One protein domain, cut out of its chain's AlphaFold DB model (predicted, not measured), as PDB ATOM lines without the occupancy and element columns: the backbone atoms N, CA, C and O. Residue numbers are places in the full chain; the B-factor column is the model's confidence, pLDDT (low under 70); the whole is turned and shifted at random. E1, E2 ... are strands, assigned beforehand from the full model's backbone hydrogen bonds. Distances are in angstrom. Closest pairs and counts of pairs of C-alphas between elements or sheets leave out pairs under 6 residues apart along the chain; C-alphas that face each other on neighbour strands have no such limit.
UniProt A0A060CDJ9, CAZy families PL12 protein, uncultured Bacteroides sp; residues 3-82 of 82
ATOM      1  N   ARG A   3       8.748 -39.522 -33.167       94.56
ATOM      2  CA  ARG A   3       8.503 -39.497 -31.718       94.56
ATOM      3  C   ARG A   3       9.628 -40.249 -31.018       94.56
ATOM      4  O   ARG A   3      10.072 -41.282 -31.507       94.56
ATOM      5  N   LYS A   4      10.075 -39.718 -29.887       94.50
ATOM      6  CA  LYS A   4      11.068 -40.336 -29.008       94.50
ATOM      7  C   LYS A   4      10.505 -40.412 -27.598       94.50
ATOM      8  O   LYS A   4       9.579 -39.671 -27.254       94.50
ATOM      9  N   GLU A   5      11.073 -41.296 -26.789       96.12
ATOM     10  CA  GLU A   5      10.791 -41.290 -25.361       96.12
ATOM     11  C   GLU A   5      11.213 -39.938 -24.758       96.12
ATOM     12  O   GLU A   5      12.220 -39.341 -25.149       96.12
ATOM     13  N   GLY A   6      10.401 -39.420 -23.841       96.62
ATOM     14  CA  GLY A   6      10.650 -38.160 -23.164       96.62
ATOM     15  C   GLY A   6      10.110 -38.193 -21.747       96.62
ATOM     16  O   GLY A   6       9.023 -38.712 -21.500       96.62
ATOM     17  N   TRP A   7      10.846 -37.576 -20.828       97.06
ATOM     18  CA  TRP A   7      10.482 -37.485 -19.418       97.06
ATOM     19  C   TRP A   7      10.478 -36.024 -18.959       97.06
ATOM     20  O   TRP A   7      11.277 -35.212 -19.428       97.06
ATOM     21  N   ARG A   8       9.567 -35.681 -18.048       96.94
ATOM     22  CA  ARG A   8       9.548 -34.417 -17.300       96.94
ATOM     23  C   ARG A   8       9.620 -34.742 -15.810       96.94
ATOM     24  O   ARG A   8       8.846 -35.569 -15.340       96.94
ATOM     25  N   SER A   9      10.493 -34.061 -15.075       96.81
ATOM     26  CA  SER A   9      10.589 -34.141 -13.614       96.81
ATOM     27  C   SER A   9      10.447 -32.739 -13.028       96.81
ATOM     28  O   SER A   9      11.080 -31.812 -13.522       96.81
ATOM     29  N   ILE A  10       9.578 -32.582 -12.030       96.50
ATOM     30  CA  ILE A  10       9.384 -31.319 -11.291       96.50
ATOM     31  C   ILE A  10       9.775 -31.447  -9.810       96.50
ATOM     32  O   ILE A  10       9.818 -30.449  -9.104       96.50
ATOM     33  N   ALA A  11      10.048 -32.669  -9.344       97.00
ATOM     34  CA  ALA A  11      10.409 -32.993  -7.969       97.00
ATOM     35  C   ALA A  11      11.332 -34.223  -7.937       97.00
ATOM     36  O   ALA A  11      11.325 -35.049  -8.857       97.00
ATOM     37  N   TYR A  12      12.123 -34.347  -6.870       95.44
ATOM     38  CA  TYR A  12      13.108 -35.418  -6.717       95.44
ATOM     39  C   TYR A  12      12.473 -36.810  -6.840       95.44
ATOM     40  O   TYR A  12      11.439 -37.086  -6.235       95.44
ATOM     41  N   ARG A  13      13.102 -37.685  -7.640       94.25
ATOM     42  CA  ARG A  13      12.648 -39.059  -7.942       94.25
ATOM     43  C   ARG A  13      11.217 -39.171  -8.492       94.25
ATOM     44  O   ARG A  13      10.665 -40.266  -8.529       94.25
ATOM     45  N   GLN A  14      10.642 -38.081  -9.001       95.56
ATOM     46  CA  GLN A  14       9.360 -38.090  -9.702       95.56
ATOM     47  C   GLN A  14       9.580 -37.784 -11.181       95.56
ATOM     48  O   GLN A  14      10.153 -36.752 -11.529       95.56
ATOM     49  N   ARG A  15       9.106 -38.660 -12.070       96.31
ATOM     50  CA  ARG A  15       9.102 -38.410 -13.516       96.31
ATOM     51  C   ARG A  15       7.755 -38.773 -14.114       96.31
ATOM     52  O   ARG A  15       7.147 -39.762 -13.724       96.31
ATOM     53  N   VAL A  16       7.332 -37.991 -15.095       97.25
ATOM     54  CA  VAL A  16       6.149 -38.270 -15.909       97.25
ATOM     55  C   VAL A  16       6.549 -38.320 -17.383       97.25
ATOM     56  O   VAL A  16       7.411 -37.532 -17.797       97.25
ATOM     57  N   PRO A  17       5.976 -39.236 -18.181       97.25
ATOM     58  CA  PRO A  17       6.240 -39.279 -19.610       97.25
ATOM     59  C   PRO A  17       5.736 -37.992 -20.274       97.25
ATOM     60  O   PRO A  17       4.731 -37.406 -19.866       97.25
ATOM     61  N   ARG A  18       6.436 -37.540 -21.312       97.06
ATOM     62  CA  ARG A  18       6.030 -36.403 -22.143       97.06
ATOM     63  C   ARG A  18       6.320 -36.679 -23.609       97.06
ATOM     64  O   ARG A  18       7.235 -37.428 -23.943       97.06
ATOM     65  N   THR A  19       5.598 -36.004 -24.493       95.88
ATOM     66  CA  THR A  19       5.903 -36.039 -25.923       95.88
ATOM     67  C   THR A  19       7.278 -35.418 -26.187       95.88
ATOM     68  O   THR A  19       7.519 -34.256 -25.860       95.88
ATOM     69  N   SER A  20       8.172 -36.199 -26.790       96.06
ATOM     70  CA  SER A  20       9.470 -35.762 -27.305       96.06
ATOM     71  C   SER A  20       9.551 -36.094 -28.792       96.06
ATOM     72  O   SER A  20       9.043 -37.130 -29.231       96.06
ATOM     73  N   VAL A  21      10.104 -35.184 -29.592       96.38
ATOM     74  CA  VAL A  21      10.043 -35.254 -31.059       96.38
ATOM     75  C   VAL A  21      11.369 -34.827 -31.671       96.38
ATOM     76  O   VAL A  21      12.027 -33.931 -31.147       96.38
ATOM     77  N   SER A  22      11.754 -35.452 -32.785       96.25
ATOM     78  CA  SER A  22      12.917 -35.060 -33.582       96.25
ATOM     79  C   SER A  22      12.560 -34.787 -35.043       96.25
ATOM     80  O   SER A  22      11.655 -35.397 -35.636       96.25
ATOM     81  N   PHE A  23      13.298 -33.840 -35.616       95.56
ATOM     82  CA  PHE A  23      13.311 -33.514 -37.034       95.56
ATOM     83  C   PHE A  23      14.711 -33.834 -37.538       95.56
ATOM     84  O   PHE A  23      15.636 -33.052 -37.354       95.56
ATOM     85  N   ASP A  24      14.852 -35.031 -38.097       95.00
ATOM     86  CA  ASP A  24      16.141 -35.556 -38.525       95.00
ATOM     87  C   ASP A  24      16.246 -35.429 -40.049       95.00
ATOM     88  O   ASP A  24      15.321 -35.819 -40.769       95.00
ATOM     89  N   VAL A  25      17.372 -34.905 -40.527       95.50
ATOM     90  CA  VAL A  25      17.752 -34.858 -41.943       95.50
ATOM     91  C   VAL A  25      19.170 -35.408 -42.037       95.50
ATOM     92  O   VAL A  25      20.024 -35.057 -41.222       95.50
ATOM     93  N   VAL A  26      19.410 -36.301 -42.995       96.06
ATOM     94  CA  VAL A  26      20.748 -36.843 -43.250       96.06
ATOM     95  C   VAL A  26      21.590 -35.748 -43.898       96.06
ATOM     96  O   VAL A  26      21.141 -35.114 -44.849       96.06
ATOM     97  N   LYS A  27      22.793 -35.511 -43.368       96.38
ATOM     98  CA  LYS A  27      23.764 -34.584 -43.956       96.38
ATOM     99  C   LYS A  27      24.804 -35.369 -44.740       96.38
ATOM    100  O   LYS A  27      25.797 -35.821 -44.186       96.38
ATOM    101  N   ASP A  28      24.545 -35.525 -46.020       96.31
ATOM    102  CA  ASP A  28      25.389 -36.197 -47.007       96.31
ATOM    103  C   ASP A  28      26.170 -35.205 -47.887       96.31
ATOM    104  O   ASP A  28      27.247 -35.523 -48.385       96.31
ATOM    105  N   THR A  29      25.668 -33.978 -48.033       95.69
ATOM    106  CA  THR A  29      26.301 -32.901 -48.811       95.69
ATOM    107  C   THR A  29      27.009 -31.868 -47.921       95.69
ATOM    108  O   THR A  29      26.706 -31.745 -46.726       95.69
ATOM    109  N   PRO A  30      27.952 -31.069 -48.468       94.50
ATOM    110  CA  PRO A  30      28.559 -29.955 -47.735       94.50
ATOM    111  C   PRO A  30      27.569 -28.814 -47.463       94.50
ATOM    112  O   PRO A  30      27.840 -27.983 -46.600       94.50
ATOM    113  N   GLU A  31      26.416 -28.785 -48.140       94.19
ATOM    114  CA  GLU A  31      25.417 -27.735 -47.965       94.19
ATOM    115  C   GLU A  31      24.858 -27.684 -46.534       94.19
ATOM    116  O   GLU A  31      24.796 -28.676 -45.798       94.19
ATOM    117  N   ALA A  32      24.462 -26.480 -46.121       95.75
ATOM    118  CA  ALA A  32      23.899 -26.252 -44.801       95.75
ATOM    119  C   ALA A  32      22.465 -26.793 -44.715       95.75
ATOM    120  O   ALA A  32      21.589 -26.400 -45.491       95.75
ATOM    121  N   ILE A  33      22.202 -27.621 -43.704       96.69
ATOM    122  CA  ILE A  33      20.840 -28.006 -43.326       96.69
ATOM    123  C   ILE A  33      20.240 -26.870 -42.499       96.69
ATOM    124  O   ILE A  33      20.841 -26.411 -41.529       96.69
ATOM    125  N   ARG A  34      19.047 -26.409 -42.877       96.06
ATOM    126  CA  ARG A  34      18.395 -25.242 -42.271       96.06
ATOM    127  C   ARG A  34      16.950 -25.567 -41.910       96.06
ATOM    128  O   ARG A  34      16.221 -26.124 -42.728       96.06
ATOM    129  N   TYR A  35      16.521 -25.164 -40.717       96.81
ATOM    130  CA  TYR A  35      15.158 -25.372 -40.222       96.81
ATOM    131  C   TYR A  35      14.490 -24.038 -39.898       96.81
ATOM    132  O   TYR A  35      15.135 -23.117 -39.404       96.81
ATOM    133  N   ILE A  36      13.178 -23.958 -40.127       97.00
ATOM    134  CA  ILE A  36      12.329 -22.899 -39.576       97.00
ATOM    135  C   ILE A  36      11.285 -23.579 -38.701       97.00
ATOM    136  O   ILE A  36      10.531 -24.427 -39.178       97.00
ATOM    137  N   THR A  37      11.225 -23.202 -37.427       96.62
ATOM    138  CA  THR A  37      10.212 -23.697 -36.491       96.62
ATOM    139  C   THR A  37       9.385 -22.526 -35.993       96.62
ATOM    140  O   THR A  37       9.916 -21.581 -35.419       96.62
ATOM    141  N   VAL A  38       8.076 -22.583 -36.232       95.69
ATOM    142  CA  VAL A  38       7.133 -21.557 -35.781       95.69
ATOM    143  C   VAL A  38       6.373 -22.100 -34.579       95.69
ATOM    144  O   VAL A  38       5.669 -23.101 -34.694       95.69
ATOM    145  N   ILE A  39       6.512 -21.434 -33.434       95.06
ATOM    146  CA  ILE A  39       5.733 -21.713 -32.223       95.06
ATOM    147  C   ILE A  39       4.675 -20.621 -32.114       95.06
ATOM    148  O   ILE A  39       5.008 -19.446 -31.983       95.06
ATOM    149  N   TYR A  40       3.404 -21.008 -32.214       93.19
ATOM    150  CA  TYR A  40       2.282 -20.074 -32.219       93.19
ATOM    151  C   TYR A  40       1.301 -20.423 -31.090       93.19
ATOM    152  O   TYR A  40       0.595 -21.428 -31.200       93.19
ATOM    153  N   PRO A  41       1.266 -19.645 -29.992       93.94
ATOM    154  CA  PRO A  41       0.345 -19.897 -28.892       93.94
ATOM    155  C   PRO A  41      -1.093 -19.572 -29.313       93.94
ATOM    156  O   PRO A  41      -1.362 -18.517 -29.887       93.94
ATOM    157  N   VAL A  42      -2.025 -20.468 -28.990       93.62
ATOM    158  CA  VAL A  42      -3.469 -20.280 -29.189       93.62
ATOM    159  C   VAL A  42      -4.216 -20.659 -27.919       93.62
ATOM    160  O   VAL A  42      -3.754 -21.508 -27.159       93.62
ATOM    161  N   LYS A  43      -5.374 -20.032 -27.694       91.56
ATOM    162  CA  LYS A  43      -6.276 -20.416 -26.597       91.56
ATOM    163  C   LYS A  43      -7.035 -21.704 -26.914       91.56
ATOM    164  O   LYS A  43      -7.226 -22.524 -26.028       91.56
ATOM    165  N   ASP A  44      -7.434 -21.864 -28.174       91.75
ATOM    166  CA  ASP A  44      -8.212 -22.999 -28.658       91.75
ATOM    167  C   ASP A  44      -7.612 -23.529 -29.968       91.75
ATOM    168  O   ASP A  44      -7.183 -22.754 -30.829       91.75
ATOM    169  N   THR A  45      -7.559 -24.848 -30.128       86.00
ATOM    170  CA  THR A  45      -6.945 -25.503 -31.289       86.00
ATOM    171  C   THR A  45      -7.727 -25.292 -32.587       86.00
ATOM    172  O   THR A  45      -7.116 -25.300 -33.656       86.00
ATOM    173  N   VAL A  46      -9.034 -25.017 -32.527       87.81
ATOM    174  CA  VAL A  46      -9.875 -24.677 -33.690       87.81
ATOM    175  C   VAL A  46      -9.435 -23.349 -34.313       87.81
ATOM    176  O   VAL A  46      -9.564 -23.140 -35.518       87.81
ATOM    177  N   SER A  47      -8.841 -22.461 -33.511       86.06
ATOM    178  CA  SER A  47      -8.312 -21.173 -33.971       86.06
ATOM    179  C   SER A  47      -6.905 -21.252 -34.578       86.06
ATOM    180  O   SER A  47      -6.323 -20.215 -34.909       86.06
ATOM    181  N   PHE A  48      -6.330 -22.454 -34.728       90.50
ATOM    182  CA  PHE A  48      -4.954 -22.591 -35.195       90.50
ATOM    183  C   PHE A  48      -4.799 -22.095 -36.643       90.50
ATOM    184  O   PHE A  48      -5.463 -22.603 -37.554       90.50
ATOM    185  N   PRO A  49      -3.921 -21.108 -36.896       92.75
ATOM    186  CA  PRO A  49      -3.796 -20.530 -38.221       92.75
ATOM    187  C   PRO A  49      -3.064 -21.470 -39.184       92.75
ATOM    188  O   PRO A  49      -2.214 -22.274 -38.800       92.75
ATOM    189  N   LYS A  50      -3.311 -21.304 -40.486       94.00
ATOM    190  CA  LYS A  50      -2.471 -21.915 -41.524       94.00
ATOM    191  C   LYS A  50      -1.125 -21.195 -41.554       94.00
ATOM    192  O   LYS A  50      -1.069 -20.011 -41.900       94.00
ATOM    193  N   ILE A  51      -0.056 -21.913 -41.220       95.88
ATOM    194  CA  ILE A  51       1.311 -21.384 -41.174       95.88
ATOM    195  C   ILE A  51       2.118 -21.922 -42.357       95.88
ATOM    196  O   ILE A  51       2.126 -23.122 -42.629       95.88
ATOM    197  N   LYS A  52       2.822 -21.028 -43.052       96.88
ATOM    198  CA  LYS A  52       3.846 -21.371 -44.047       96.88
ATOM    199  C   LYS A  52       5.107 -20.579 -43.745       96.88
ATOM    200  O   LYS A  52       5.011 -19.431 -43.323       96.88
ATOM    201  N   ALA A  53       6.275 -21.152 -43.994       97.25
ATOM    202  CA  ALA A  53       7.537 -20.445 -43.841       97.25
ATOM    203  C   ALA A  53       8.526 -20.850 -44.934       97.25
ATOM    204  O   ALA A  53       8.478 -21.977 -45.426       97.25
ATOM    205  N   LYS A  54       9.413 -19.928 -45.314       97.38
ATOM    206  CA  LYS A  54      10.515 -20.192 -46.245       97.38
ATOM    207  C   LYS A  54      11.718 -19.303 -45.954       97.38
ATOM    208  O   LYS A  54      11.564 -18.167 -45.500       97.38
ATOM    209  N   PHE A  55      12.902 -19.804 -46.284       97.44
ATOM    210  CA  PHE A  55      14.101 -18.980 -46.373       97.44
ATOM    211  C   PHE A  55      14.034 -18.100 -47.619       97.44
ATOM    212  O   PHE A  55      13.593 -18.545 -48.679       97.44
ATOM    213  N   LEU A  56      14.463 -16.847 -47.482       96.69
ATOM    214  CA  LEU A  56      14.652 -15.939 -48.612       96.69
ATOM    215  C   LEU A  56      16.102 -15.983 -49.117       96.69
ATOM    216  O   LEU A  56      16.334 -15.806 -50.311       96.69
ATOM    217  N   ASN A  57      17.072 -16.289 -48.246       94.00
ATOM    218  CA  ASN A  57      18.450 -16.562 -48.657       94.00
ATOM    219  C   ASN A  57      18.519 -17.915 -49.379       94.00
ATOM    220  O   ASN A  57      18.079 -18.943 -48.850       94.00
ATOM    221  N   LYS A  58      19.129 -17.934 -50.569       91.44
ATOM    222  CA  LYS A  58      19.315 -19.167 -51.352       91.44
ATOM    223  C   LYS A  58      20.140 -20.200 -50.578       91.44
ATOM    224  O   LYS A  58      19.719 -21.348 -50.464       91.44
ATOM    225  N   LYS A  59      21.249 -19.770 -49.974       94.50
ATOM    226  CA  LYS A  59      22.145 -20.584 -49.140       94.50
ATOM    227  C   LYS A  59      22.247 -20.001 -47.728       94.50
ATOM    228  O   LYS A  59      21.617 -18.984 -47.435       94.50
ATOM    229  N   PHE A  60      22.952 -20.699 -46.843       94.81
ATOM    230  CA  PHE A  60      23.394 -20.114 -45.578       94.81
ATOM    231  C   PHE A  60      24.292 -18.900 -45.855       94.81
ATOM    232  O   PHE A  60      24.962 -18.862 -46.886       94.81
ATOM    233  N   ASP A  61      24.221 -17.912 -44.975       95.38
ATOM    234  CA  ASP A  61      24.831 -16.599 -45.127       95.38
ATOM    235  C   ASP A  61      25.349 -16.171 -43.749       95.38
ATOM    236  O   ASP A  61      24.594 -16.194 -42.773       95.38
ATOM    237  N   GLU A  62      26.647 -15.883 -43.664       94.31
ATOM    238  CA  GLU A  62      27.334 -15.549 -42.412       94.31
ATOM    239  C   GLU A  62      27.015 -14.132 -41.934       94.31
ATOM    240  O   GLU A  62      27.157 -13.851 -40.751       94.31
ATOM    241  N   GLU A  63      26.536 -13.248 -42.812       94.94
ATOM    242  CA  GLU A  63      26.229 -11.856 -42.464       94.94
ATOM    243  C   GLU A  63      24.800 -11.687 -41.927       94.94
ATOM    244  O   GLU A  63      24.449 -10.658 -41.339       94.94
ATOM    245  N   GLY A  64      23.935 -12.687 -42.123       94.50
ATOM    246  CA  GLY A  64      22.571 -12.625 -41.622       94.50
ATOM    247  C   GLY A  64      21.598 -13.632 -42.219       94.50
ATOM    248  O   GLY A  64      21.909 -14.472 -43.059       94.50
ATOM    249  N   VAL A  65      20.342 -13.524 -41.792       96.81
ATOM    250  CA  VAL A  65      19.264 -14.432 -42.187       96.81
ATOM    251  C   VAL A  65      18.011 -13.654 -42.551       96.81
ATOM    252  O   VAL A  65      17.626 -12.713 -41.864       96.81
ATOM    253  N   ARG A  66      17.342 -14.070 -43.629       97.25
ATOM    254  CA  ARG A  66      16.037 -13.552 -44.041       97.25
ATOM    255  C   ARG A  66      15.065 -14.702 -44.250       97.25
ATOM    256  O   ARG A  66      15.322 -15.636 -45.019       97.25
ATOM    257  N   VAL A  67      13.917 -14.616 -43.591       97.62
ATOM    258  CA  VAL A  67      12.831 -15.594 -43.692       97.62
ATOM    259  C   VAL A  67      11.498 -14.895 -43.924       97.62
ATOM    260  O   VAL A  67      11.250 -13.793 -43.440       97.62
ATOM    261  N   GLU A  68      10.611 -15.549 -44.667       98.06
ATOM    262  CA  GLU A  68       9.221 -15.124 -44.820       98.06
ATOM    263  C   GLU A  68       8.322 -16.137 -44.118       98.06
ATOM    264  O   GLU A  68       8.366 -17.330 -44.427       98.06
ATOM    265  N   VAL A  69       7.490 -15.655 -43.196       97.69
ATOM    266  CA  VAL A  69       6.466 -16.448 -42.508       97.69
ATOM    267  C   VAL A  69       5.094 -15.910 -42.904       97.69
ATOM    268  O   VAL A  69       4.845 -14.709 -42.859       97.69
ATOM    269  N   SER A  70       4.189 -16.793 -43.306       97.38
ATOM    270  CA  SER A  70       2.794 -16.479 -43.598       97.38
ATOM    271  C   SER A  70       1.899 -17.101 -42.538       97.38
ATOM    272  O   SER A  70       1.962 -18.309 -42.319       97.38
ATOM    273  N   VAL A  71       1.061 -16.280 -41.908       95.31
ATOM    274  CA  VAL A  71       0.052 -16.702 -40.929       95.31
ATOM    275  C   VAL A  71      -1.311 -16.327 -41.500       95.31
ATOM    276  O   VAL A  71      -1.577 -15.146 -41.719       95.31
ATOM    277  N   ASN A  72      -2.148 -17.321 -41.816       93.25
ATOM    278  CA  ASN A  72      -3.430 -17.128 -42.513       93.25
ATOM    279  C   ASN A  72      -3.302 -16.272 -43.789       93.25
ATOM    280  O   ASN A  72      -4.103 -15.381 -44.049       93.25
ATOM    281  N   GLY A  73      -2.249 -16.506 -44.577       92.50
ATOM    282  CA  GLY A  73      -1.990 -15.767 -45.817       92.50
ATOM    283  C   GLY A  73      -1.295 -14.416 -45.618       92.50
ATOM    284  O   GLY A  73      -0.615 -13.953 -46.533       92.50
ATOM    285  N   LYS A  74      -1.335 -13.822 -44.415       96.06
ATOM    286  CA  LYS A  74      -0.614 -12.578 -44.119       96.06
ATOM    287  C   LYS A  74       0.877 -12.857 -43.967       96.06
ATOM    288  O   LYS A  74       1.300 -13.544 -43.039       96.06
ATOM    289  N   LYS A  75       1.670 -12.336 -44.900       97.19
ATOM    290  CA  LYS A  75       3.126 -12.503 -44.930       97.19
ATOM    291  C   LYS A  75       3.807 -11.500 -44.002       97.19
ATOM    292  O   LYS A  75       3.433 -10.330 -43.963       97.19
ATOM    293  N   ARG A  76       4.830 -11.959 -43.289       96.75
ATOM    294  CA  ARG A  76       5.789 -11.140 -42.550       96.75
ATOM    295  C   ARG A  76       7.199 -11.577 -42.920       96.75
ATOM    296  O   ARG A  76       7.480 -12.773 -42.983       96.75
ATOM    297  N   ARG A  77       8.065 -10.598 -43.162       96.94
ATOM    298  CA  ARG A  77       9.498 -10.815 -43.357       96.94
ATOM    299  C   ARG A  77      10.196 -10.598 -42.025       96.94
ATOM    300  O   ARG A  77       9.897  -9.624 -41.339       96.94
ATOM    301  N   LEU A  78      11.056 -11.537 -41.658       96.94
ATOM    302  CA  LEU A  78      11.908 -11.458 -40.481       96.94
ATOM    303  C   LEU A  78      13.345 -11.518 -40.974       96.94
ATOM    304  O   LEU A  78      13.700 -12.414 -41.744       96.94
ATOM    305  N   GLU A  79      14.140 -10.547 -40.552       96.62
ATOM    306  CA  GLU A  79      15.516 -10.384 -40.992       96.62
ATOM    307  C   GLU A  79      16.380 -10.061 -39.775       96.62
ATOM    308  O   GLU A  79      15.963  -9.289 -38.912       96.62
ATOM    309  N   ALA A  80      17.559 -10.667 -39.697       95.19
ATOM    310  CA  ALA A  80      18.566 -10.362 -38.689       95.19
ATOM    311  C   ALA A  80      19.933 -10.280 -39.368       95.19
ATOM    312  O   ALA A  80      20.210 -11.062 -40.280       95.19
ATOM    313  N   ARG A  81      20.753  -9.327 -38.927       93.69
ATOM    314  CA  ARG A  81      22.145  -9.144 -39.350       93.69
ATOM    315  C   ARG A  81      23.058  -9.345 -38.146       93.69
ATOM    316  O   ARG A  81      22.627  -9.054 -37.028       93.69
ATOM    317  N   LEU A  82      24.244  -9.885 -38.401       86.62
ATOM    318  CA  LEU A  82      25.308 -10.081 -37.415       86.62
ATOM    319  C   LEU A  82      26.171  -8.826 -37.257       86.62
ATOM    320  O   LEU A  82      26.260  -8.043 -38.231       86.62
TER     321      LEU A  82
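This is residues 3 to 82 of the 82 residues of the protein "CAZy families PL12 protein" of uncultured Bacteroides sp (UniProt A0A060CDJ9). An arm, made of the hairpin E1 and E2 and then E3, reaches away from a three-stranded sheet, E4 to E6; residues 23 to 50, a long loop, join them. The 80 printed residues include no named helix and six strands, E1 to E6 in chain order: all strand, with under half in named elements. Sheet E4, E5, E6 is a meander, each strand the antiparallel neighbour of the one before. The whole is only just extended, close to loose, with radius of gyration of the C-alphas 17.6 A and spans 47 by 37 by 24 A.

E1, residues 7 to 11, begins at C-alpha 7 (10.482, -37.485, -19.418). E2 is residues 14 to 17, E3 20 to 22, E4 51 to 55, E5 64 to 71, 22.9 A. E6, residues 74 to 81, 23.5 A, ends at C-alpha 81 (22.145, -9.144, -39.350).

In hairpin E1 and E2, N 8 and O 16 are 2.9 A apart, within hydrogen-bond range; likewise N 52 and O 70, 2.9 A, in hairpin E4 and E5, and N 65 and O 80, 2.9 A, in hairpin E5 and E6. E2 runs on into E3 at 51 degrees.

The printed part has no cut. Link E3 to E4, 28 residues, is long. No printed residue is under 70 in pLDDT.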